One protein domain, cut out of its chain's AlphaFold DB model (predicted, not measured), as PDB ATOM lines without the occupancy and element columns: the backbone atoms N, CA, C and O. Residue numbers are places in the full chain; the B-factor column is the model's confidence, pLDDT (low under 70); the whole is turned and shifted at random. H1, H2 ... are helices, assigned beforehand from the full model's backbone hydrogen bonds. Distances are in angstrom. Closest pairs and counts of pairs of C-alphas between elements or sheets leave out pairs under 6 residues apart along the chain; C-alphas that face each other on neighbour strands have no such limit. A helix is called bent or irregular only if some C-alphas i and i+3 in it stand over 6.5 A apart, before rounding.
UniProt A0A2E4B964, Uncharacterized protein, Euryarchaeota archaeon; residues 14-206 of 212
ATOM      1  N   ASP A  14     173.503 229.777 189.635       90.38
ATOM      2  CA  ASP A  14     172.488 228.811 189.205       90.38
ATOM      3  C   ASP A  14     171.060 229.267 189.534       90.38
ATOM      4  O   ASP A  14     170.172 229.183 188.680       90.38
ATOM      5  N   LEU A  15     170.852 229.813 190.734       89.06
ATOM      6  CA  LEU A  15     169.565 230.356 191.160       89.06
ATOM      7  C   LEU A  15     169.212 231.613 190.362       89.06
ATOM      8  O   LEU A  15     168.110 231.719 189.826       89.06
ATOM      9  N   VAL A  16     170.171 232.530 190.203       91.81
ATOM     10  CA  VAL A  16     169.966 233.765 189.434       91.81
ATOM     11  C   VAL A  16     169.643 233.461 187.966       91.81
ATOM     12  O   VAL A  16     168.710 234.031 187.405       91.81
ATOM     13  N   LEU A  17     170.372 232.538 187.336       93.69
ATOM     14  CA  LEU A  17     170.140 232.140 185.944       93.69
ATOM     15  C   LEU A  17     168.800 231.423 185.756       93.69
ATOM     16  O   LEU A  17     168.168 231.597 184.713       93.69
ATOM     17  N   SER A  18     168.365 230.639 186.744       90.25
ATOM     18  CA  SER A  18     167.059 229.971 186.718       90.25
ATOM     19  C   SER A  18     165.904 230.965 186.815       90.25
ATOM     20  O   SER A  18     164.910 230.798 186.117       90.25
ATOM     21  N   ASP A  19     166.055 232.030 187.602       90.56
ATOM     22  CA  ASP A  19     165.038 233.078 187.714       90.56
ATOM     23  C   ASP A  19     165.015 234.016 186.495       90.56
ATOM     24  O   ASP A  19     163.951 234.476 186.077       90.56
ATOM     25  N   LEU A  20     166.179 234.310 185.902       92.38
ATOM     26  CA  LEU A  20     166.283 235.162 184.708       92.38
ATOM     27  C   LEU A  20     165.761 234.480 183.436       92.38
ATOM     28  O   LEU A  20     165.270 235.157 182.530       92.38
ATOM     29  N   LEU A  21     165.894 233.155 183.346       91.25
ATOM     30  CA  LEU A  21     165.444 232.348 182.214       91.25
ATOM     31  C   LEU A  21     164.824 231.033 182.725       91.25
ATOM     32  O   LEU A  21     165.492 229.994 182.701       91.25
ATOM     33  N   PRO A  22     163.560 231.071 183.192       81.00
ATOM     34  CA  PRO A  22     162.906 229.892 183.761       81.00
ATOM     35  C   PRO A  22     162.644 228.826 182.695       81.00
ATOM     36  O   PRO A  22     163.037 227.668 182.858       81.00
ATOM     37  N   ASP A  23     162.057 229.262 181.580       83.56
ATOM     38  CA  ASP A  23     161.608 228.400 180.494       83.56
ATOM     39  C   ASP A  23     162.506 228.595 179.267       83.56
ATOM     40  O   ASP A  23     163.685 228.227 179.240       83.56
ATOM     41  N   HIS A  24     161.942 229.231 178.243       86.88
ATOM     42  CA  HIS A  24     162.565 229.457 176.966       86.88
ATOM     43  C   HIS A  24     162.799 230.934 176.733       86.88
ATOM     44  O   HIS A  24     162.144 231.850 177.233       86.88
ATOM     45  N   PHE A  25     163.762 231.132 175.869       85.94
ATOM     46  CA  PHE A  25     164.049 232.383 175.234       85.94
ATOM     47  C   PHE A  25     162.843 232.831 174.379       85.94
ATOM     48  O   PHE A  25     162.334 232.026 173.599       85.94
ATOM     49  N   PRO A  26     162.368 234.094 174.469       81.88
ATOM     50  CA  PRO A  26     161.273 234.560 173.612       81.88
ATOM     51  C   PRO A  26     161.704 234.503 172.149       81.88
ATOM     52  O   PRO A  26     162.881 234.732 171.881       81.88
ATOM     53  N   ALA A  27     160.796 234.238 171.208       79.44
ATOM     54  CA  ALA A  27     161.127 234.266 169.782       79.44
ATOM     55  C   ALA A  27     161.728 235.629 169.390       79.44
ATOM     56  O   ALA A  27     161.231 236.670 169.826       79.44
ATOM     57  N   TRP A  28     162.820 235.610 168.625       71.00
ATOM     58  CA  TRP A  28     163.488 236.832 168.166       71.00
ATOM     59  C   TRP A  28     162.940 237.276 166.821       71.00
ATOM     60  O   TRP A  28     162.542 236.446 165.999       71.00
ATOM     61  N   LYS A  29     162.880 238.590 166.635       75.75
ATOM     62  CA  LYS A  29     162.494 239.242 165.389       75.75
ATOM     63  C   LYS A  29     163.775 239.668 164.662       75.75
ATOM     64  O   LYS A  29     164.826 239.050 164.803       75.75
ATOM     65  N   GLN A  30     163.663 240.674 163.803       74.69
ATOM     66  CA  GLN A  30     164.675 241.010 162.807       74.69
ATOM     67  C   GLN A  30     165.953 241.640 163.394       74.69
ATOM     68  O   GLN A  30     167.038 241.371 162.886       74.69
ATOM     69  N   ASP A  31     165.857 242.438 164.463       86.88
ATOM     70  CA  ASP A  31     167.006 243.136 165.065       86.88
ATOM     71  C   ASP A  31     167.494 242.428 166.336       86.88
ATOM     72  O   ASP A  31     167.137 242.770 167.465       86.88
ATOM     73  N   THR A  32     168.306 241.396 166.120       89.12
ATOM     74  CA  THR A  32     168.811 240.513 167.179       89.12
ATOM     75  C   THR A  32     169.653 241.244 168.235       89.12
ATOM     76  O   THR A  32     169.555 240.943 169.426       89.12
ATOM     77  N   GLU A  33     170.421 242.259 167.842       93.25
ATOM     78  CA  GLU A  33     171.268 243.048 168.743       93.25
ATOM     79  C   GLU A  33     170.418 243.879 169.715       93.25
ATOM     80  O   GLU A  33     170.541 243.758 170.939       93.25
ATOM     81  N   LEU A  34     169.486 244.680 169.188       93.19
ATOM     82  CA  LEU A  34     168.599 245.500 170.015       93.19
ATOM     83  C   LEU A  34     167.664 244.650 170.874       93.19
ATOM     84  O   LEU A  34     167.353 245.003 172.016       93.19
ATOM     85  N   GLU A  35     167.217 243.509 170.359       91.75
ATOM     86  CA  GLU A  35     166.410 242.569 171.127       91.75
ATOM     87  C   GLU A  35     167.166 241.953 172.293       91.75
ATOM     88  O   GLU A  35     166.575 241.786 173.360       91.75
ATOM     89  N   SER A  36     168.463 241.696 172.140       93.31
ATOM     90  CA  SER A  36     169.324 241.243 173.236       93.31
ATOM     91  C   SER A  36     169.375 242.264 174.362       93.31
ATOM     92  O   SER A  36     169.173 241.920 175.528       93.31
ATOM     93  N   VAL A  37     169.577 243.538 174.009       95.00
ATOM     94  CA  VAL A  37     169.608 244.660 174.960       95.00
ATOM     95  C   VAL A  37     168.261 244.797 175.677       95.00
ATOM     96  O   VAL A  37     168.199 244.903 176.907       95.00
ATOM     97  N   ARG A  38     167.157 244.742 174.923       93.38
ATOM     98  CA  ARG A  38     165.794 244.833 175.470       93.38
ATOM     99  C   ARG A  38     165.454 243.642 176.359       93.38
ATOM    100  O   ARG A  38     164.851 243.831 177.416       93.38
ATOM    101  N   TRP A  39     165.832 242.434 175.948       93.88
ATOM    102  CA  TRP A  39     165.626 241.220 176.727       93.88
ATOM    103  C   TRP A  39     166.406 241.280 178.038       93.88
ATOM    104  O   TRP A  39     165.807 241.048 179.084       93.88
ATOM    105  N   LEU A  40     167.678 241.689 178.006       95.06
ATOM    106  CA  LEU A  40     168.505 241.860 179.203       95.06
ATOM    107  C   LEU A  40     167.840 242.821 180.198       95.06
ATOM    108  O   LEU A  40     167.656 242.476 181.368       95.06
ATOM    109  N   CYS A  41     167.414 244.003 179.736       95.06
ATOM    110  CA  CYS A  41     166.715 244.983 180.577       95.06
ATOM    111  C   CYS A  41     165.400 244.430 181.144       95.06
ATOM    112  O   CYS A  41     165.031 244.700 182.285       95.06
ATOM    113  N   LYS A  42     164.646 243.679 180.335       93.31
ATOM    114  CA  LYS A  42     163.374 243.092 180.758       93.31
ATOM    115  C   LYS A  42     163.592 242.008 181.816       93.31
ATOM    116  O   LYS A  42     162.940 242.063 182.856       93.31
ATOM    117  N   ALA A  43     164.503 241.071 181.567       93.06
ATOM    118  CA  ALA A  43     164.778 239.932 182.437       93.06
ATOM    119  C   ALA A  43     165.269 240.389 183.817       93.06
ATOM    120  O   ALA A  43     164.732 239.977 184.841       93.06
ATOM    121  N   THR A  44     166.218 241.322 183.854       93.75
ATOM    122  CA  THR A  44     166.743 241.879 185.109       93.75
ATOM    123  C   THR A  44     165.688 242.665 185.894       93.75
ATOM    124  O   THR A  44     165.552 242.476 187.100       93.75
ATOM    125  N   ARG A  45     164.863 243.499 185.241       93.00
ATOM    126  CA  ARG A  45     163.730 244.172 185.912       93.00
ATOM    127  C   ARG A  45     162.731 243.172 186.495       93.00
ATOM    128  O   ARG A  45     162.273 243.364 187.619       93.00
ATOM    129  N   GLN A  46     162.400 242.119 185.747       90.88
ATOM    130  CA  GLN A  46     161.509 241.058 186.217       90.88
ATOM    131  C   GLN A  46     162.102 240.335 187.429       90.88
ATOM    132  O   GLN A  46     161.405 240.198 188.431       90.88
ATOM    133  N   PHE A  47     163.392 239.989 187.394       90.50
ATOM    134  CA  PHE A  47     164.105 239.391 188.524       90.50
ATOM    135  C   PHE A  47     163.936 240.207 189.817       90.50
ATOM    136  O   PHE A  47     163.535 239.669 190.849       90.50
ATOM    137  N   PHE A  48     164.135 241.530 189.772       89.19
ATOM    138  CA  PHE A  48     163.976 242.371 190.969       89.19
ATOM    139  C   PHE A  48     162.518 242.624 191.381       89.19
ATOM    140  O   PHE A  48     162.270 242.955 192.548       89.19
ATOM    141  N   ALA A  49     161.561 242.469 190.463       87.75
ATOM    142  CA  ALA A  49     160.131 242.581 190.747       87.75
ATOM    143  C   ALA A  49     159.562 241.326 191.435       87.75
ATOM    144  O   ALA A  49     158.593 241.423 192.192       87.75
ATOM    145  N   LEU A  50     160.165 240.152 191.218       79.19
ATOM    146  CA  LEU A  50     159.729 238.902 191.837       79.19
ATOM    147  C   LEU A  50     159.957 238.925 193.359       79.19
ATOM    148  O   LEU A  50     161.031 239.263 193.868       79.19
ATOM    149  N   ARG A  51     158.912 238.558 194.112       59.25
ATOM    150  CA  ARG A  51     158.928 238.503 195.586       59.25
ATOM    151  C   ARG A  51     159.532 237.211 196.151       59.25
ATOM    152  O   ARG A  51     159.813 237.167 197.344       59.25
ATOM    153  N   LYS A  52     159.707 236.156 195.346       58.19
ATOM    154  CA  LYS A  52     160.123 234.829 195.831       58.19
ATOM    155  C   LYS A  52     161.577 234.503 195.472       58.19
ATOM    156  O   LYS A  52     161.965 234.673 194.329       58.19
ATOM    157  N   ARG A  53     162.290 233.990 196.492       59.97
ATOM    158  CA  ARG A  53     163.563 233.234 196.487       59.97
ATOM    159  C   ARG A  53     164.734 233.907 195.770       59.97
ATOM    160  O   ARG A  53     165.051 233.588 194.641       59.97
ATOM    161  N   ARG A  54     165.428 234.802 196.471       64.06
ATOM    162  CA  ARG A  54     166.585 235.517 195.923       64.06
ATOM    163  C   ARG A  54     167.871 234.766 196.265       64.06
ATOM    164  O   ARG A  54     168.413 234.911 197.350       64.06
ATOM    165  N   GLY A  55     168.270 233.902 195.335       58.72
ATOM    166  CA  GLY A  55     169.643 233.546 194.968       58.72
ATOM    167  C   GLY A  55     170.705 233.178 196.014       58.72
ATOM    168  O   GLY A  55     171.850 233.039 195.613       58.72
ATOM    169  N   CYS A  56     170.409 233.000 197.301       60.66
ATOM    170  CA  CYS A  56     171.395 232.550 198.289       60.66
ATOM    171  C   CYS A  56     170.749 231.757 199.438       60.66
ATOM    172  O   CYS A  56     169.544 231.859 199.691       60.66
ATOM    173  N   ILE A  57     171.558 230.962 200.145       59.38
ATOM    174  CA  ILE A  57     171.157 230.339 201.412       59.38
ATOM    175  C   ILE A  57     171.220 231.427 202.487       59.38
ATOM    176  O   ILE A  57     172.296 231.801 202.948       59.38
ATOM    177  N   VAL A  58     170.059 231.957 202.863       60.75
ATOM    178  CA  VAL A  58     169.950 232.982 203.905       60.75
ATOM    179  C   VAL A  58     169.787 232.296 205.258       60.75
ATOM    180  O   VAL A  58     168.737 231.718 205.533       60.75
ATOM    181  N   ASN A  59     170.806 232.375 206.113       66.12
ATOM    182  CA  ASN A  59     170.638 232.201 207.557       66.12
ATOM    183  C   ASN A  59     170.405 233.578 208.215       66.12
ATOM    184  O   ASN A  59     170.552 234.620 207.570       66.12
ATOM    185  N   SER A  60     170.015 233.596 209.492       67.06
ATOM    186  CA  SER A  60     169.745 234.841 210.231       67.06
ATOM    187  C   SER A  60     170.943 235.797 210.258       67.06
ATOM    188  O   SER A  60     170.760 237.009 210.285       67.06
ATOM    189  N   GLU A  61     172.162 235.261 210.202       66.62
ATOM    190  CA  GLU A  61     173.413 236.022 210.271       66.62
ATOM    191  C   GLU A  61     173.729 236.757 208.957       66.62
ATOM    192  O   GLU A  61     174.165 237.906 208.976       66.62
ATOM    193  N   ASN A  62     173.419 236.152 207.806       75.25
ATOM    194  CA  ASN A  62     173.732 236.711 206.485       75.25
ATOM    195  C   ASN A  62     172.550 237.435 205.823       75.25
ATOM    196  O   ASN A  62     172.667 237.938 204.701       75.25
ATOM    197  N   GLN A  63     171.410 237.544 206.513       79.25
ATOM    198  CA  GLN A  63     170.213 238.206 205.989       79.25
ATOM    199  C   GLN A  63     170.455 239.684 205.656       79.25
ATOM    200  O   GLN A  63     169.973 240.163 204.627       79.25
ATOM    201  N   LEU A  64     171.230 240.395 206.482       82.06
ATOM    202  CA  LEU A  64     171.568 241.800 206.246       82.06
ATOM    203  C   LEU A  64     172.493 241.965 205.026       82.06
ATOM    204  O   LEU A  64     172.262 242.843 204.197       82.06
ATOM    205  N   LEU A  65     173.500 241.096 204.878       84.25
ATOM    206  CA  LEU A  65     174.399 241.094 203.715       84.25
ATOM    207  C   LEU A  65     173.632 240.849 202.417       84.25
ATOM    208  O   LEU A  65     173.809 241.585 201.448       84.25
ATOM    209  N   HIS A  66     172.716 239.883 202.424       85.31
ATOM    210  CA  HIS A  66     171.853 239.614 201.281       85.31
ATOM    211  C   HIS A  66     170.941 240.796 200.935       85.31
ATOM    212  O   HIS A  66     170.807 241.145 199.763       85.31
ATOM    213  N   GLN A  67     170.335 241.454 201.928       85.31
ATOM    214  CA  GLN A  67     169.529 242.656 201.684       85.31
ATOM    215  C   GLN A  67     170.360 243.797 201.087       85.31
ATOM    216  O   GLN A  67     169.886 244.478 200.175       85.31
ATOM    217  N   ASN A  68     171.593 243.979 201.563       88.25
ATOM    218  CA  ASN A  68     172.511 244.981 201.032       88.25
ATOM    219  C   ASN A  68     172.892 244.681 199.581       88.25
ATOM    220  O   ASN A  68     172.792 245.575 198.742       88.25
ATOM    221  N   GLU A  69     173.266 243.436 199.266       89.62
ATOM    222  CA  GLU A  69     173.609 243.062 197.892       89.62
ATOM    223  C   GLU A  69     172.439 243.282 196.951       89.62
ATOM    224  O   GLU A  69     172.567 243.873 195.884       89.62
ATOM    225  N   LEU A  70     171.265 242.851 197.385       89.12
ATOM    226  CA  LEU A  70     170.045 243.002 196.631       89.12
ATOM    227  C   LEU A  70     169.694 244.472 196.372       89.12
ATOM    228  O   LEU A  70     169.237 244.813 195.280       89.12
ATOM    229  N   GLY A  71     169.896 245.335 197.369       89.12
ATOM    230  CA  GLY A  71     169.722 246.778 197.240       89.12
ATOM    231  C   GLY A  71     170.691 247.388 196.226       89.12
ATOM    232  O   GLY A  71     170.259 248.148 195.355       89.12
ATOM    233  N   ASP A  72     171.968 247.017 196.296       89.75
ATOM    234  CA  ASP A  72     173.004 247.481 195.370       89.75
ATOM    235  C   ASP A  72     172.743 246.987 193.941       89.75
ATOM    236  O   ASP A  72     172.717 247.788 193.007       89.75
ATOM    237  N   SER A  73     172.452 245.694 193.768       91.69
ATOM    238  CA  SER A  73     172.093 245.100 192.478       91.69
ATOM    239  C   SER A  73     170.866 245.764 191.859       91.69
ATOM    240  O   SER A  73     170.841 246.003 190.652       91.69
ATOM    241  N   LYS A  74     169.851 246.099 192.665       92.69
ATOM    242  CA  LYS A  74     168.653 246.788 192.176       92.69
ATOM    243  C   LYS A  74     168.987 248.190 191.660       92.69
ATOM    244  O   LYS A  74     168.574 248.532 190.555       92.69
ATOM    245  N   LYS A  75     169.758 248.976 192.420       93.06
ATOM    246  CA  LYS A  75     170.191 250.326 192.010       93.06
ATOM    247  C   LYS A  75     171.068 250.286 190.760       93.06
ATOM    248  O   LYS A  75     170.842 251.049 189.825       93.06
ATOM    249  N   ALA A  76     172.030 249.362 190.717       92.31
ATOM    250  CA  ALA A  76     172.873 249.143 189.547       92.31
ATOM    251  C   ALA A  76     172.026 248.794 188.316       92.31
ATOM    252  O   ALA A  76     172.231 249.349 187.239       92.31
ATOM    253  N   ASN A  77     171.023 247.932 188.485       93.44
ATOM    254  CA  ASN A  77     170.121 247.568 187.405       93.44
ATOM    255  C   ASN A  77     169.258 248.738 186.914       93.44
ATOM    256  O   ASN A  77     169.058 248.881 185.711       93.44
ATOM    257  N   GLU A  78     168.742 249.574 187.816       94.44
ATOM    258  CA  GLU A  78     167.999 250.785 187.447       94.44
ATOM    259  C   GLU A  78     168.862 251.730 186.603       94.44
ATOM    260  O   GLU A  78     168.404 252.208 185.563       94.44
ATOM    261  N   TRP A  79     170.128 251.918 186.989       94.44
ATOM    262  CA  TRP A  79     171.095 252.708 186.228       94.44
ATOM    263  C   TRP A  79     171.378 252.116 184.839       94.44
ATOM    264  O   TRP A  79     171.191 252.806 183.838       94.44
ATOM    265  N   VAL A  80     171.729 250.827 184.759       94.44
ATOM    266  CA  VAL A  80     171.928 250.089 183.493       94.44
ATOM    267  C   VAL A  80     170.733 250.262 182.565       94.44
ATOM    268  O   VAL A  80     170.865 250.629 181.400       94.44
ATOM    269  N   CYS A  81     169.541 250.010 183.096       94.38
ATOM    270  CA  CYS A  81     168.290 250.121 182.368       94.38
ATOM    271  C   CYS A  81     168.014 251.548 181.877       94.38
ATOM    272  O   CYS A  81     167.310 251.712 180.880       94.38
ATOM    273  N   GLY A  82     168.507 252.561 182.592       94.25
ATOM    274  CA  GLY A  82     168.472 253.960 182.181       94.25
ATOM    275  C   GLY A  82     169.404 254.225 181.001       94.25
ATOM    276  O   GLY A  82     168.946 254.754 179.991       94.25
ATOM    277  N   VAL A  83     170.663 253.778 181.091       92.69
ATOM    278  CA  VAL A  83     171.669 253.908 180.019       92.69
ATOM    279  C   VAL A  83     171.203 253.228 178.728       92.69
ATOM    280  O   VAL A  83     171.332 253.783 177.643       92.69
ATOM    281  N   LEU A  84     170.605 252.041 178.837       93.69
ATOM    282  CA  LEU A  84     170.176 251.243 177.685       93.69
ATOM    283  C   LEU A  84     168.804 251.654 177.116       93.69
ATOM    284  O   LEU A  84     168.367 251.097 176.108       93.69
ATOM    285  N   LYS A  85     168.089 252.602 177.741       90.81
ATOM    286  CA  LYS A  85     166.707 252.958 177.360       90.81
ATOM    287  C   LYS A  85     166.613 253.569 175.961       90.81
ATOM    288  O   LYS A  85     165.615 253.349 175.279       90.81
ATOM    289  N   SER A  86     167.628 254.326 175.556       88.12
ATOM    290  CA  SER A  86     167.706 255.023 174.269       88.12
ATOM    291  C   SER A  86     168.532 254.262 173.228       88.12
ATOM    292  O   SER A  86     169.045 254.871 172.297       88.12
ATOM    293  N   ALA A  87     168.720 252.951 173.399       91.06
ATOM    294  CA  ALA A  87     169.453 252.147 172.433       91.06
ATOM    295  C   ALA A  87     168.699 252.083 171.092       91.06
ATOM    296  O   ALA A  87     167.518 251.721 171.049       91.06
ATOM    297  N   GLU A  88     169.406 252.398 170.010       91.06
ATOM    298  CA  GLU A  88     168.895 252.356 168.639       91.06
ATOM    299  C   GLU A  88     169.526 251.202 167.843       91.06
ATOM    300  O   GLU A  88     170.676 250.844 168.116       91.06
ATOM    301  N   PRO A  89     168.799 250.620 166.866       92.19
ATOM    302  CA  PRO A  89     169.309 249.573 165.980       92.19
ATOM    303  C   PRO A  89     170.655 249.932 165.343       92.19
ATOM    304  O   PRO A  89     170.747 250.902 164.591       92.19
ATOM    305  N   ARG A  90     171.698 249.133 165.589       91.06
ATOM    306  CA  ARG A  90     172.974 249.217 164.858       91.06
ATOM    307  C   ARG A  90     173.779 247.918 164.974       91.06
ATOM    308  O   ARG A  90     173.584 247.172 165.938       91.06
ATOM    309  N   PRO A  91     174.708 247.649 164.038       89.12
ATOM    310  CA  PRO A  91     175.609 246.508 164.147       89.12
ATOM    311  C   PRO A  91     176.382 246.536 165.468       89.12
ATOM    312  O   PRO A  91     176.843 247.599 165.879       89.12
ATOM    313  N   ARG A  92     176.539 245.372 166.112       91.50
ATOM    314  CA  ARG A  92     177.308 245.189 167.359       91.50
ATOM    315  C   ARG A  92     176.823 246.011 168.561       91.50
ATOM    316  O   ARG A  92     177.534 246.101 169.564       91.50
ATOM    317  N   LEU A  93     175.612 246.573 168.495       94.88
ATOM    318  CA  LEU A  93     175.015 247.391 169.554       94.88
ATOM    319  C   LEU A  93     175.115 246.733 170.934       94.88
ATOM    320  O   LEU A  93     175.408 247.423 171.912       94.88
ATOM    321  N   PHE A  94     174.853 245.426 171.030       95.44
ATOM    322  CA  PHE A  94     174.864 244.727 172.306       95.44
ATOM    323  C   PHE A  94     176.250 244.766 172.941       95.44
ATOM    324  O   PHE A  94     176.375 245.137 174.106       95.44
ATOM    325  N   VAL A  95     177.289 244.418 172.179       95.12
ATOM    326  CA  VAL A  95     178.671 244.406 172.672       95.12
ATOM    327  C   VAL A  95     179.107 245.818 173.054       95.12
ATOM    328  O   VAL A  95     179.589 246.018 174.168       95.12
ATOM    329  N   ASP A  96     178.852 246.796 172.184       95.62
ATOM    330  CA  ASP A  96     179.271 248.187 172.377       95.62
ATOM    331  C   ASP A  96     178.662 248.830 173.628       95.62
ATOM    332  O   ASP A  96     179.288 249.685 174.250       95.62
ATOM    333  N   LEU A  97     177.439 248.442 174.001       95.94
ATOM    334  CA  LEU A  97     176.761 249.001 175.169       95.94
ATOM    335  C   LEU A  97     176.911 248.143 176.425       95.94
ATOM    336  O   LEU A  97     177.102 248.676 177.515       95.94
ATOM    337  N   CYS A  98     176.803 246.821 176.312       97.00
ATOM    338  CA  CYS A  98     176.696 245.948 177.478       97.00
ATOM    339  C   CYS A  98     178.058 245.497 178.022       97.00
ATOM    340  O   CYS A  98     178.171 245.257 179.225       97.00
ATOM    341  N   VAL A  99     179.109 245.420 177.196       96.81
ATOM    342  CA  VAL A  99     180.454 245.061 177.683       96.81
ATOM    343  C   VAL A  99     181.049 246.144 178.596       96.81
ATOM    344  O   VAL A  99     181.512 245.781 179.677       96.81
ATOM    345  N   PRO A 100     180.986 247.455 178.278       96.88
ATOM    346  CA  PRO A 100     181.464 248.500 179.195       96.88
ATOM    347  C   PRO A 100     180.716 248.531 180.535       96.88
ATOM    348  O   PRO A 100     181.306 248.761 181.596       96.88
ATOM    349  N   LEU A 101     179.409 248.252 180.511       96.31
ATOM    350  CA  LEU A 101     178.599 248.130 181.723       96.31
ATOM    351  C   LEU A 101     179.024 246.911 182.550       96.31
ATOM    352  O   LEU A 101     179.178 247.021 183.765       96.31
ATOM    353  N   LEU A 102     179.282 245.770 181.903       97.06
ATOM    354  CA  LEU A 102     179.786 244.567 182.566       97.06
ATOM    355  C   LEU A 102     181.160 244.812 183.203       97.06
ATOM    356  O   LEU A 102     181.375 244.452 184.359       97.06
ATOM    357  N   HIS A 103     182.062 245.469 182.470       96.56
ATOM    358  CA  HIS A 103     183.398 245.853 182.933       96.56
ATOM    359  C   HIS A 103     183.339 246.676 184.218       96.56
ATOM    360  O   HIS A 103     184.045 246.390 185.184       96.56
ATOM    361  N   SER A 104     182.432 247.652 184.250       93.31
ATOM    362  CA  SER A 104     182.261 248.552 185.389       93.31
ATOM    363  C   SER A 104     181.600 247.855 186.583       93.31
ATOM    364  O   SER A 104     182.070 247.983 187.712       93.31
ATOM    365  N   LEU A 105     180.524 247.099 186.347       92.69
ATOM    366  CA  LEU A 105     179.658 246.569 187.408       92.69
ATOM    367  C   LEU A 105     180.117 245.230 187.982       92.69
ATOM    368  O   LEU A 105     179.980 245.000 189.181       92.69
ATOM    369  N   ALA A 106     180.618 244.332 187.136       94.44
ATOM    370  CA  ALA A 106     180.955 242.967 187.531       94.44
ATOM    371  C   ALA A 106     182.460 242.757 187.738       94.44
ATOM    372  O   ALA A 106     182.825 241.853 188.486       94.44
ATOM    373  N   PHE A 107     183.306 243.601 187.127       94.75
ATOM    374  CA  PHE A 107     184.768 243.452 187.129       94.75
ATOM    375  C   PHE A 107     185.543 244.695 187.626       94.75
ATOM    376  O   PHE A 107     186.765 244.638 187.702       94.75
ATOM    377  N   ARG A 108     184.878 245.806 188.001       89.75
ATOM    378  CA  ARG A 108     185.490 247.061 188.524       89.75
ATOM    379  C   ARG A 108     186.691 247.525 187.699       89.75
ATOM    380  O   ARG A 108     187.729 247.900 188.233       89.75
ATOM    381  N   GLY A 109     186.556 247.496 186.382       90.19
ATOM    382  CA  GLY A 109     187.613 247.978 185.506       90.19
ATOM    383  C   GLY A 109     188.739 246.974 185.228       90.19
ATOM    384  O   GLY A 109     189.625 247.292 184.436       90.19
ATOM    385  N   ASP A 110     188.705 245.759 185.787       94.31
ATOM    386  CA  ASP A 110     189.662 244.699 185.444       94.31
ATOM    387  C   ASP A 110     189.375 244.161 184.031       94.31
ATOM    388  O   ASP A 110     188.477 243.342 183.805       94.31
ATOM    389  N   ALA A 111     190.118 244.687 183.055       95.12
ATOM    390  CA  ALA A 111     189.973 244.333 181.648       95.12
ATOM    391  C   ALA A 111     190.413 242.890 181.363       95.12
ATOM    392  O   ALA A 111     189.774 242.208 180.561       95.12
ATOM    393  N   ASP A 112     191.445 242.400 182.051       96.88
ATOM    394  CA  ASP A 112     191.983 241.060 181.827       96.88
ATOM    395  C   ASP A 112     191.035 239.989 182.372       96.88
ATOM    396  O   ASP A 112     190.820 238.949 181.742       96.88
ATOM    397  N   ALA A 113     190.432 240.226 183.541       95.38
ATOM    398  CA  ALA A 113     189.418 239.330 184.088       95.38
ATOM    399  C   ALA A 113     188.169 239.268 183.200       95.38
ATOM    400  O   ALA A 113     187.627 238.177 182.987       95.38
ATOM    401  N   LEU A 114     187.748 240.412 182.651       97.06
ATOM    402  CA  LEU A 114     186.636 240.490 181.710       97.06
ATOM    403  C   LEU A 114     186.944 239.757 180.396       97.06
ATOM    404  O   LEU A 114     186.121 238.968 179.938       97.06
ATOM    405  N   ASP A 115     188.112 239.980 179.795       97.31
ATOM    406  CA  ASP A 115     188.511 239.303 178.556       97.31
ATOM    407  C   ASP A 115     188.563 237.779 178.750       97.31
ATOM    408  O   ASP A 115     187.958 237.037 177.969       97.31
ATOM    409  N   ARG A 116     189.159 237.299 179.852       97.56
ATOM    410  CA  ARG A 116     189.135 235.868 180.201       97.56
ATOM    411  C   ARG A 116     187.712 235.333 180.343       97.56
ATOM    412  O   ARG A 116     187.431 234.242 179.854       97.56
ATOM    413  N   PHE A 117     186.821 236.084 180.992       97.94
ATOM    414  CA  PHE A 117     185.415 235.705 181.148       97.94
ATOM    415  C   PHE A 117     184.703 235.572 179.797       97.94
ATOM    416  O   PHE A 117     184.056 234.556 179.539       97.94
ATOM    417  N   LEU A 118     184.855 236.562 178.912       97.75
ATOM    418  CA  LEU A 118     184.232 236.556 177.588       97.75
ATOM    419  C   LEU A 118     184.756 235.408 176.717       97.75
ATOM    420  O   LEU A 118     183.957 234.723 176.079       97.75
ATOM    421  N   ARG A 119     186.070 235.149 176.728       97.62
ATOM    422  CA  ARG A 119     186.666 234.007 176.014       97.62
ATOM    423  C   ARG A 119     186.144 232.676 176.544       97.62
ATOM    424  O   ARG A 119     185.684 231.856 175.759       97.62
ATOM    425  N   CYS A 120     186.109 232.499 177.866       97.81
ATOM    426  CA  CYS A 120     185.580 231.278 178.474       97.81
ATOM    427  C   CYS A 120     184.103 231.044 178.129       97.81
ATOM    428  O   CYS A 120     183.723 229.902 177.876       97.81
ATOM    429  N   LEU A 121     183.276 232.099 178.086       97.50
ATOM    430  CA  LEU A 121     181.887 231.997 177.624       97.50
ATOM    431  C   LEU A 121     181.805 231.465 176.193       97.50
ATOM    432  O   LEU A 121     181.016 230.559 175.936       97.50
ATOM    433  N   ILE A 122     182.608 232.018 175.282       96.75
ATOM    434  CA  ILE A 122     182.635 231.604 173.875       96.75
ATOM    435  C   ILE A 122     183.062 230.140 173.772       96.75
ATOM    436  O   ILE A 122     182.314 229.324 173.239       96.75
ATOM    437  N   ASP A 123     184.209 229.793 174.353       97.38
ATOM    438  CA  ASP A 123     184.807 228.465 174.221       97.38
ATOM    439  C   ASP A 123     183.919 227.361 174.812       97.38
ATOM    440  O   ASP A 123     183.760 226.289 174.223       97.38
ATOM    441  N   GLU A 124     183.337 227.593 175.992       97.25
ATOM    442  CA  GLU A 124     182.437 226.627 176.630       97.25
ATOM    443  C   GLU A 124     181.127 226.478 175.852       97.25
ATOM    444  O   GLU A 124     180.595 225.367 175.753       97.25
ATOM    445  N   PHE A 125     180.611 227.570 175.284       96.75
ATOM    446  CA  PHE A 125     179.380 227.525 174.508       96.75
ATOM    447  C   PHE A 125     179.570 226.814 173.176       96.75
ATOM    448  O   PHE A 125     178.772 225.940 172.840       96.75
ATOM    449  N   ASP A 126     180.641 227.134 172.450       94.81
ATOM    450  CA  ASP A 126     180.952 226.520 171.162       94.81
ATOM    451  C   ASP A 126     181.110 225.004 171.307       94.81
ATOM    452  O   ASP A 126     180.539 224.251 170.515       94.81
ATOM    453  N   LYS A 127     181.760 224.539 172.383       94.31
ATOM    454  CA  LYS A 127     181.809 223.112 172.748       94.31
ATOM    455  C   LYS A 127     180.418 222.540 173.026       94.31
ATOM    456  O   LYS A 127     180.091 221.461 172.536       94.31
ATOM    457  N   ALA A 128     179.583 223.251 173.787       92.50
ATOM    458  CA  ALA A 128     178.241 222.785 174.140       92.50
ATOM    459  C   ALA A 128     177.326 222.622 172.917       92.50
ATOM    460  O   ALA A 128     176.484 221.725 172.898       92.50
ATOM    461  N   VAL A 129     177.497 223.458 171.889       92.81
ATOM    462  CA  VAL A 129     176.674 223.433 170.671       92.81
ATOM    463  C   VAL A 129     177.385 222.812 169.468       92.81
ATOM    464  O   VAL A 129     176.850 222.875 168.362       92.81
ATOM    465  N   ALA A 130     178.575 222.228 169.646       88.81
ATOM    466  CA  ALA A 130     179.385 221.660 168.564       88.81
ATOM    467  C   ALA A 130     178.636 220.575 167.782       88.81
ATOM    468  O   ALA A 130     178.648 220.586 166.564       88.81
ATOM    469  N   HIS A 131     177.893 219.714 168.480       85.94
ATOM    470  CA  HIS A 131     177.090 218.641 167.884       85.94
ATOM    471  C   HIS A 131     175.939 219.128 166.989       85.94
ATOM    472  O   HIS A 131     175.356 218.336 166.252       85.94
ATOM    473  N   VAL A 132     175.568 220.410 167.077       84.62
ATOM    474  CA  VAL A 132     174.572 220.997 166.189       84.62
ATOM    475  C   VAL A 132     175.305 221.485 164.956       84.62
ATOM    476  O   VAL A 132     175.841 222.595 164.932       84.62
ATOM    477  N   GLU A 133     175.352 220.623 163.952       76.38
ATOM    478  CA  GLU A 133     175.872 220.898 162.620       76.38
ATOM    479  C   GLU A 133     174.838 220.480 161.587       76.38
ATOM    480  O   GLU A 133     174.036 219.570 161.805       76.38
ATOM    481  N   VAL A 134     174.822 221.189 160.462       68.44
ATOM    482  CA  VAL A 134     173.939 220.831 159.361       68.44
ATOM    483  C   VAL A 134     174.681 219.839 158.472       68.44
ATOM    484  O   VAL A 134     175.766 220.183 157.999       68.44
ATOM    485  N   PRO A 135     174.130 218.640 158.214       65.00
ATOM    486  CA  PRO A 135     174.749 217.716 157.278       65.00
ATOM    487  C   PRO A 135     174.855 218.375 155.898       65.00
ATOM    488  O   PRO A 135     173.862 218.834 155.331       65.00
ATOM    489  N   SER A 136     176.071 218.441 155.361       56.97
ATOM    490  CA  SER A 136     176.334 218.898 154.002       56.97
ATOM    491  C   SER A 136     176.026 217.757 153.028       56.97
ATOM    492  O   SER A 136     176.669 216.711 153.035       56.97
ATOM    493  N   GLY A 137     174.998 217.921 152.195       59.28
ATOM    494  CA  GLY A 137     174.643 216.911 151.201       59.28
ATOM    495  C   GLY A 137     173.500 217.335 150.284       59.28
ATOM    496  O   GLY A 137     172.561 218.004 150.711       59.28
ATOM    497  N   LEU A 138     173.562 216.892 149.023       53.91
ATOM    498  CA  LEU A 138     172.595 217.183 147.949       53.91
ATOM    499  C   LEU A 138     171.146 216.741 148.249       53.91
ATOM    500  O   LEU A 138     170.225 217.163 147.558       53.91
ATOM    501  N   TRP A 139     170.934 215.919 149.282       57.84
ATOM    502  CA  TRP A 139     169.645 215.292 149.606       57.84
ATOM    503  C   TRP A 139     168.962 215.857 150.858       57.84
ATOM    504  O   TRP A 139     167.877 215.406 151.225       57.84
ATOM    505  N   VAL A 140     169.568 216.840 151.531       70.31
ATOM    506  CA  VAL A 140     169.000 217.407 152.759       70.31
ATOM    507  C   VAL A 140     167.914 218.423 152.406       70.31
ATOM    508  O   VAL A 140     168.182 219.485 151.840       70.31
ATOM    509  N   ARG A 141     166.659 218.123 152.758       80.50
ATOM    510  CA  ARG A 141     165.550 219.069 152.573       80.50
ATOM    511  C   ARG A 141     165.732 220.257 153.517       80.50
ATOM    512  O   ARG A 141     165.752 220.096 154.735       80.50
ATOM    513  N   LYS A 142     165.780 221.471 152.961       85.88
ATOM    514  CA  LYS A 142     165.928 222.730 153.721       85.88
ATOM    515  C   LYS A 142     164.920 222.853 154.874       85.88
ATOM    516  O   LYS A 142     165.275 223.290 155.964       85.88
ATOM    517  N   SER A 143     163.679 222.421 154.645       85.44
ATOM    518  CA  SER A 143     162.606 222.412 155.647       85.44
ATOM    519  C   SER A 143     162.926 221.553 156.872       85.44
ATOM    520  O   SER A 143     162.565 221.927 157.985       85.44
ATOM    521  N   ASP A 144     163.612 220.424 156.684       85.31
ATOM    522  CA  ASP A 144     163.967 219.519 157.779       85.31
ATOM    523  C   ASP A 144     165.052 220.126 158.662       85.31
ATOM    524  O   ASP A 144     164.966 220.036 159.885       85.31
ATOM    525  N   VAL A 145     166.007 220.841 158.060       85.19
ATOM    526  CA  VAL A 145     167.034 221.584 158.801       85.19
ATOM    527  C   VAL A 145     166.412 222.715 159.612       85.19
ATOM    528  O   VAL A 145     166.681 222.834 160.805       85.19
ATOM    529  N   VAL A 146     165.544 223.526 158.997       87.69
ATOM    530  CA  VAL A 146     164.859 224.629 159.695       87.69
ATOM    531  C   VAL A 146     164.046 224.097 160.877       87.69
ATOM    532  O   VAL A 146     164.149 224.634 161.980       87.69
ATOM    533  N   ARG A 147     163.296 223.009 160.674       88.25
ATOM    534  CA  ARG A 147     162.524 222.348 161.733       88.25
ATOM    535  C   ARG A 147     163.423 221.791 162.841       88.25
ATOM    536  O   ARG A 147     163.103 221.958 164.014       88.25
ATOM    537  N   GLY A 148     164.548 221.167 162.490       88.50
ATOM    538  CA  GLY A 148     165.522 220.654 163.457       88.50
ATOM    539  C   GLY A 148     166.130 221.760 164.323       88.50
ATOM    540  O   GLY A 148     166.197 221.623 165.544       88.50
ATOM    541  N   LEU A 149     166.494 222.895 163.715       89.56
ATOM    542  CA  LEU A 149     167.004 224.062 164.439       89.56
ATOM    543  C   LEU A 149     165.950 224.653 165.383       89.56
ATOM    544  O   LEU A 149     166.263 224.937 166.536       89.56
ATOM    545  N   GLN A 150     164.700 224.782 164.931       89.00
ATOM    546  CA  GLN A 150     163.597 225.252 165.777       89.00
ATOM    547  C   GLN A 150     163.351 224.322 166.973       89.00
ATOM    548  O   GLN A 150     163.168 224.798 168.093       89.00
ATOM    549  N   LEU A 151     163.388 223.003 166.760       89.19
ATOM    550  CA  LEU A 151     163.241 222.027 167.840       89.19
ATOM    551  C   LEU A 151     164.384 222.154 168.855       89.19
ATOM    552  O   LEU A 151     164.143 222.171 170.061       89.19
ATOM    553  N   TYR A 152     165.623 222.295 168.382       90.62
ATOM    554  CA  TYR A 152     166.773 222.494 169.261       90.62
ATOM    555  C   TYR A 152     166.651 223.778 170.097       90.62
ATOM    556  O   TYR A 152     166.924 223.767 171.300       90.62
ATOM    557  N   GLU A 153     166.204 224.878 169.490       90.19
ATOM    558  CA  GLU A 153     165.974 226.150 170.182       90.19
ATOM    559  C   GLU A 153     164.931 226.031 171.291       90.19
ATOM    560  O   GLU A 153     165.123 226.571 172.384       90.19
ATOM    561  N   GLN A 154     163.854 225.300 171.018       87.69
ATOM    562  CA  GLN A 154     162.781 225.071 171.976       87.69
ATOM    563  C   GLN A 154     163.227 224.138 173.102       87.69
ATOM    564  O   GLN A 154     162.974 224.423 174.263       87.69
ATOM    565  N   VAL A 155     163.928 223.046 172.804       87.81
ATOM    566  CA  VAL A 155     164.161 221.985 173.798       87.81
ATOM    567  C   VAL A 155     165.497 222.138 174.534       87.81
ATOM    568  O   VAL A 155     165.579 221.890 175.738       87.81
ATOM    569  N   HIS A 156     166.562 222.543 173.840       91.19
ATOM    570  CA  HIS A 156     167.935 222.382 174.329       91.19
ATOM    571  C   HIS A 156     168.681 223.697 174.553       91.19
ATOM    572  O   HIS A 156     169.473 223.789 175.496       91.19
ATOM    573  N   LEU A 157     168.429 224.730 173.741       92.81
ATOM    574  CA  LEU A 157     169.224 225.961 173.767       92.81
ATOM    575  C   LEU A 157     169.249 226.625 175.150       92.81
ATOM    576  O   LEU A 157     170.325 226.918 175.665       92.81
ATOM    577  N   ALA A 158     168.087 226.830 175.777       92.69
ATOM    578  CA  ALA A 158     168.004 227.486 177.086       92.69
ATOM    579  C   ALA A 158     168.772 226.716 178.173       92.69
ATOM    580  O   ALA A 158     169.423 227.314 179.031       92.69
ATOM    581  N   ARG A 159     168.740 225.379 178.126       92.56
ATOM    582  CA  ARG A 159     169.516 224.527 179.032       92.56
ATOM    583  C   ARG A 159     171.014 224.680 178.780       92.56
ATOM    584  O   ARG A 159     171.754 224.920 179.727       92.56
ATOM    585  N   ASN A 160     171.451 224.587 177.527       94.31
ATOM    586  CA  ASN A 160     172.868 224.683 177.173       94.31
ATOM    587  C   ASN A 160     173.449 226.052 177.528       94.31
ATOM    588  O   ASN A 160     174.528 226.123 178.114       94.31
ATOM    589  N   VAL A 161     172.706 227.126 177.260       95.62
ATOM    590  CA  VAL A 161     173.085 228.490 177.635       95.62
ATOM    591  C   VAL A 161     173.179 228.631 179.159       95.62
ATOM    592  O   VAL A 161     174.211 229.078 179.647       95.62
ATOM    593  N   ARG A 162     172.181 228.173 179.934       95.19
ATOM    594  CA  ARG A 162     172.251 228.204 181.410       95.19
ATOM    595  C   ARG A 162     173.437 227.412 181.950       95.19
ATOM    596  O   ARG A 162     174.216 227.957 182.719       95.19
ATOM    597  N   CYS A 163     173.606 226.156 181.540       95.12
ATOM    598  CA  CYS A 163     174.703 225.314 182.022       95.12
ATOM    599  C   CYS A 163     176.074 225.912 181.687       95.12
ATOM    600  O   CYS A 163     176.969 225.884 182.526       95.12
ATOM    601  N   THR A 164     176.227 226.477 180.488       97.44
ATOM    602  CA  THR A 164     177.452 227.174 180.080       97.44
ATOM    603  C   THR A 164     177.705 228.385 180.972       97.44
ATOM    604  O   THR A 164     178.773 228.483 181.575       97.44
ATOM    605  N   SER A 165     176.706 229.259 181.132       97.38
ATOM    606  CA  SER A 165     176.806 230.434 181.998       97.38
ATOM    607  C   SER A 165     177.146 230.055 183.440       97.38
ATOM    608  O   SER A 165     178.041 230.665 184.009       97.38
ATOM    609  N   ILE A 166     176.506 229.026 184.015       96.12
ATOM    610  CA  ILE A 166     176.803 228.530 185.373       96.12
ATOM    611  C   ILE A 166     178.269 228.105 185.480       96.12
ATOM    612  O   ILE A 166     178.966 228.560 186.384       96.12
ATOM    613  N   ARG A 167     178.750 227.249 184.563       96.19
ATOM    614  CA  ARG A 167     180.132 226.738 184.604       96.19
ATOM    615  C   ARG A 167     181.159 227.860 184.524       96.19
ATOM    616  O   ARG A 167     182.174 227.790 185.210       96.19
ATOM    617  N   VAL A 168     180.903 228.872 183.698       97.31
ATOM    618  CA  VAL A 168     181.810 230.014 183.561       97.31
ATOM    619  C   VAL A 168     181.710 230.924 184.783       97.31
ATOM    620  O   VAL A 168     182.721 231.179 185.422       97.31
ATOM    621  N   LEU A 169     180.516 231.349 185.192       96.19
ATOM    622  CA  LEU A 169     180.342 232.233 186.352       96.19
ATOM    623  C   LEU A 169     180.877 231.624 187.654       96.19
ATOM    624  O   LEU A 169     181.410 232.351 188.480       96.19
ATOM    625  N   ALA A 170     180.824 230.300 187.821       92.44
ATOM    626  CA  ALA A 170     181.407 229.621 188.978       92.44
ATOM    627  C   ALA A 170     182.947 229.706 189.046       92.44
ATOM    628  O   ALA A 170     183.523 229.514 190.114       92.44
ATOM    629  N   ARG A 171     183.627 229.976 187.922       92.69
ATOM    630  CA  ARG A 171     185.095 230.101 187.835       92.69
ATOM    631  C   ARG A 171     185.577 231.551 187.869       92.69
ATOM    632  O   ARG A 171     186.778 231.784 187.981       92.69
ATOM    633  N   HIS A 172     184.666 232.513 187.736       92.44
ATOM    634  CA  HIS A 172     184.999 233.929 187.638       92.44
ATOM    635  C   HIS A 172     184.452 234.686 188.852       92.44
ATOM    636  O   HIS A 172     183.240 234.708 189.060       92.44
ATOM    637  N   PRO A 173     185.315 235.334 189.652       90.31
ATOM    638  CA  PRO A 173     184.870 236.073 190.819       90.31
ATOM    639  C   PRO A 173     184.112 237.335 190.393       90.31
ATOM    640  O   PRO A 173     184.711 238.322 189.969       90.31
ATOM    641  N   ILE A 174     182.784 237.310 190.516       94.06
ATOM    642  CA  ILE A 174     181.934 238.463 190.207       94.06
ATOM    643  C   ILE A 174     181.804 239.354 191.434       94.06
ATOM    644  O   ILE A 174     181.611 238.876 192.553       94.06
ATOM    645  N   LEU A 175     181.902 240.662 191.227       91.19
ATOM    646  CA  LEU A 175     181.800 241.631 192.307       91.19
ATOM    647  C   LEU A 175     180.410 241.692 192.931       91.19
ATOM    648  O   LEU A 175     179.387 241.450 192.283       91.19
ATOM    649  N   PHE A 176     180.404 242.081 194.202       89.69
ATOM    650  CA  PHE A 176     179.193 242.333 194.968       89.69
ATOM    651  C   PHE A 176     178.261 243.306 194.238       89.69
ATOM    652  O   PHE A 176     178.674 244.391 193.824       89.69
ATOM    653  N   GLY A 177     177.004 242.904 194.054       88.19
ATOM    654  CA  GLY A 177     176.011 243.684 193.320       88.19
ATOM    655  C   GLY A 177     175.987 243.431 191.802       88.19
ATOM    656  O   GLY A 177     174.968 243.705 191.163       88.19
ATOM    657  N   GLY A 178     177.049 242.858 191.222       92.94
ATOM    658  CA  GLY A 178     177.213 242.665 189.775       92.94
ATOM    659  C   GLY A 178     176.672 241.343 189.214       92.94
ATOM    660  O   GLY A 178     176.467 241.234 188.003       92.94
ATOM    661  N   MET A 179     176.399 240.342 190.061       94.56
ATOM    662  CA  MET A 179     176.059 238.975 189.623       94.56
ATOM    663  C   MET A 179     174.812 238.896 188.744       94.56
ATOM    664  O   MET A 179     174.826 238.219 187.719       94.56
ATOM    665  N   VAL A 180     173.741 239.610 189.099       94.44
ATOM    666  CA  VAL A 180     172.488 239.585 188.325       94.44
ATOM    667  C   VAL A 180     172.707 240.104 186.905       94.44
ATOM    668  O   VAL A 180     172.221 239.508 185.942       94.44
ATOM    669  N   TYR A 181     173.483 241.180 186.767       96.00
ATOM    670  CA  TYR A 181     173.823 241.726 185.459       96.00
ATOM    671  C   TYR A 181     174.743 240.779 184.680       96.00
ATOM    672  O   TYR A 181     174.471 240.516 183.513       96.00
ATOM    673  N   ALA A 182     175.768 240.206 185.320       97.31
ATOM    674  CA  ALA A 182     176.668 239.239 184.686       97.31
ATOM    675  C   ALA A 182     175.924 237.991 184.177       97.31
ATOM    676  O   ALA A 182     176.159 237.540 183.056       97.31
ATOM    677  N   CYS A 183     174.968 237.477 184.957       96.88
ATOM    678  CA  CYS A 183     174.101 236.372 184.557       96.88
ATOM    679  C   CYS A 183     173.242 236.740 183.340       96.88
ATOM    680  O   CYS A 183     173.233 236.013 182.347       96.88
ATOM    681  N   ALA A 184     172.544 237.878 183.388       96.44
ATOM    682  CA  ALA A 184     171.698 238.324 182.284       96.44
ATOM    683  C   ALA A 184     172.512 238.613 181.013       96.44
ATOM    684  O   ALA A 184     172.105 238.227 179.917       96.44
ATOM    685  N   PHE A 185     173.688 239.226 181.162       98.00
ATOM    686  CA  PHE A 185     174.643 239.428 180.079       98.00
ATOM    687  C   PHE A 185     175.035 238.099 179.438       98.00
ATOM    688  O   PHE A 185     174.898 237.959 178.227       98.00
ATOM    689  N   ALA A 186     175.471 237.113 180.230       98.00
ATOM    690  CA  ALA A 186     175.918 235.823 179.711       98.00
ATOM    691  C   ALA A 186     174.806 235.119 178.918       98.00
ATOM    692  O   ALA A 186     175.037 234.655 177.805       98.00
ATOM    693  N   LEU A 187     173.574 235.106 179.441       97.38
ATOM    694  CA  LEU A 187     172.419 234.536 178.740       97.38
ATOM    695  C   LEU A 187     172.164 235.223 177.384       97.38
ATOM    696  O   LEU A 187     171.996 234.542 176.372       97.38
ATOM    697  N   ALA A 188     172.150 236.560 177.352       95.88
ATOM    698  CA  ALA A 188     171.919 237.329 176.128       95.88
ATOM    699  C   ALA A 188     173.059 237.151 175.111       95.88
ATOM    700  O   ALA A 188     172.811 236.909 173.930       95.88
ATOM    701  N   PHE A 189     174.303 237.207 175.583       96.94
ATOM    702  CA  PHE A 189     175.504 237.069 174.767       96.94
ATOM    703  C   PHE A 189     175.597 235.687 174.113       96.94
ATOM    704  O   PHE A 189     175.771 235.585 172.901       96.94
ATOM    705  N   LEU A 190     175.411 234.609 174.879       96.69
ATOM    706  CA  LEU A 190     175.445 233.251 174.328       96.69
ATOM    707  C   LEU A 190     174.307 233.003 173.335       96.69
ATOM    708  O   LEU A 190     174.469 232.283 172.348       96.69
ATOM    709  N   ARG A 191     173.156 233.641 173.544       92.75
ATOM    710  CA  ARG A 191     172.075 233.596 172.568       92.75
ATOM    711  C   ARG A 191     172.423 234.318 171.265       92.75
ATOM    712  O   ARG A 191     172.117 233.778 170.203       92.75
ATOM    713  N   LEU A 192     173.065 235.487 171.322       93.19
ATOM    714  CA  LEU A 192     173.583 236.167 170.126       93.19
ATOM    715  C   LEU A 192     174.558 235.269 169.366       93.19
ATOM    716  O   LEU A 192     174.407 235.077 168.162       93.19
ATOM    717  N   ARG A 193     175.481 234.616 170.080       93.94
ATOM    718  CA  ARG A 193     176.410 233.646 169.480       93.94
ATOM    719  C   ARG A 193     175.696 232.490 168.787       93.94
ATOM    720  O   ARG A 193     176.077 232.085 167.688       93.94
ATOM    721  N   TRP A 194     174.623 231.979 169.385       93.69
ATOM    722  CA  TRP A 194     173.781 230.980 168.732       93.69
ATOM    723  C   TRP A 194     173.120 231.521 167.456       93.69
ATOM    724  O   TRP A 194     173.109 230.823 166.445       93.69
ATOM    725  N   MET A 195     172.622 232.761 167.461       91.19
ATOM    726  CA  MET A 195     172.043 233.396 166.269       91.19
ATOM    727  C   MET A 195     173.067 233.571 165.143       91.19
ATOM    728  O   MET A 195     172.739 233.291 163.989       91.19
ATOM    729  N   GLU A 196     174.310 233.941 165.455       90.25
ATOM    730  CA  GLU A 196     175.410 233.971 164.481       90.25
ATOM    731  C   GLU A 196     175.659 232.577 163.881       90.25
ATOM    732  O   GLU A 196     175.717 232.413 162.659       90.25
ATOM    733  N   LYS A 197     175.756 231.538 164.726       91.12
ATOM    734  CA  LYS A 197     175.939 230.144 164.280       91.12
ATOM    735  C   LYS A 197     174.773 229.673 163.403       91.12
ATOM    736  O   LYS A 197     175.011 229.181 162.300       91.12
ATOM    737  N   ARG A 198     173.532 229.885 163.842       89.94
ATOM    738  CA  ARG A 198     172.308 229.565 163.093       89.94
ATOM    739  C   ARG A 198     172.258 230.276 161.746       89.94
ATOM    740  O   ARG A 198     171.915 229.658 160.747       89.94
ATOM    741  N   THR A 199     172.593 231.560 161.703       89.25
ATOM    742  CA  THR A 199     172.561 232.341 160.460       89.25
ATOM    743  C   THR A 199     173.560 231.782 159.454       89.25
ATOM    744  O   THR A 199     173.189 231.545 158.308       89.25
ATOM    745  N   ARG A 200     174.786 231.458 159.894       88.88
ATOM    746  CA  ARG A 200     175.785 230.783 159.049       88.88
ATOM    747  C   ARG A 200     175.274 229.451 158.504       88.88
ATOM    748  O   ARG A 200     175.363 229.224 157.307       88.88
ATOM    749  N   MET A 201     174.661 228.617 159.343       87.75
ATOM    750  CA  MET A 201     174.060 227.352 158.903       87.75
ATOM    751  C   MET A 201     172.981 227.542 157.835       87.75
ATOM    752  O   MET A 201     172.962 226.821 156.842       87.75
ATOM    753  N   LEU A 202     172.078 228.508 158.040       87.50
ATOM    754  CA  LEU A 202     170.981 228.796 157.116       87.50
ATOM    755  C   LEU A 202     171.469 229.400 155.789       87.50
ATOM    756  O   LEU A 202     170.852 229.144 154.753       87.50
ATOM    757  N   LEU A 203     172.570 230.158 155.809       87.19
ATOM    758  CA  LEU A 203     173.277 230.607 154.606       87.19
ATOM    759  C   LEU A 203     173.886 229.415 153.855       87.19
ATOM    760  O   LEU A 203     173.639 229.266 152.663       87.19
ATOM    761  N   THR A 204     174.584 228.506 154.548       85.00
ATOM    762  CA  THR A 204     175.224 227.326 153.932       85.00
ATOM    763  C   THR A 204     174.236 226.428 153.182       85.00
ATOM    764  O   THR A 204     174.565 225.898 152.126       85.00
ATOM    765  N   ILE A 205     173.008 226.269 153.683       83.06
ATOM    766  CA  ILE A 205     171.956 225.494 152.995       83.06
ATOM    767  C   ILE A 205     171.140 226.310 151.980       83.06
ATOM    768  O   ILE A 205     170.182 225.794 151.399       83.06
ATOM    769  N   GLY A 206     171.452 227.593 151.797       81.88
ATOM    770  CA  GLY A 206     170.741 228.492 150.889       81.88
ATOM    771  C   GLY A 206     169.281 228.737 151.282       81.88
ATOM    772  O   GLY A 206     168.418 228.802 150.404       81.88
TER     773      GLY A 206
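This is residues 14 to 206 of the 212 residues of an uncharacterized protein of Euryarchaeota archaeon (UniProt A0A2E4B964). The long helix H7 runs through the core, with H2, H3 and H4 packed on it in an up-and-down bundle of four, each running against the one before it, while H1, H5 and the arm H6b cross it. At one end the arm H6a runs alongside H7; at the other, residues 59 to 65 stick out. The printed part has 193 residues with seven named helices, H1 to H7 in order, and no named strand: all helix, mostly crossed packing. It is compact, with a radius of gyration of the C-alphas of 17.8 A, yet elongated, 64 by 35 by 32 A.

Find C-alpha 142 at (165.928, 222.730, 153.721), where H6, residues 142 to 169, begins. By its hydrogen bonds it was assigned as one helix, but it is bent: C-alphas 155 and 158 are 7.5 A apart, between arms H6a, residues 142 to 155, and H6b, residues 158 to 169. H7, residues 179 to 204, runs 37.6 A to C-alpha 204 at (175.224, 227.326, 153.932). H3, residues 63 to 86, 36.0 A, is irregular: C-alphas 83 and 86 are 7.1 A apart. Look also for H1, residues 14 to 20, H2, 32 to 49, H4, 93 to 107, and H5, 111 to 128.

Begin at H7, the hub, which touches six helices. Its closest C-alphas are Ala 188 to Ser 36 of H2, 5.5 A, at a shallow tilt of 29 degrees, opposite ways; Ala 182 to Ala 106 of H4, 6.4 A; Val 180 to Ser 73 of H3, 6.9 A; Ala 186 to Ser 165 of H6b, 5.9 A; Cys 183 to Leu 17 of H1, 6.0 A; and Leu 190 to Phe 125 of H5, 7.0 A. H6a is close but not clearly touching H7. Every O i to N i+4 pair is within hydrogen-bond range in H1, H2, H5, H6a, H6b and H7, against 19 of 20 in H3 and 9 of 11 in H4.

The C-alphas of Glu 61 and Leu 138, the two farthest apart, are 65.1 A apart. The printed part has no cut; the links H1 to H2, H2 to H3 and H5 to H6 are long. Look for pLDDT under 70 at residues 51 to 61 and 134 to 139.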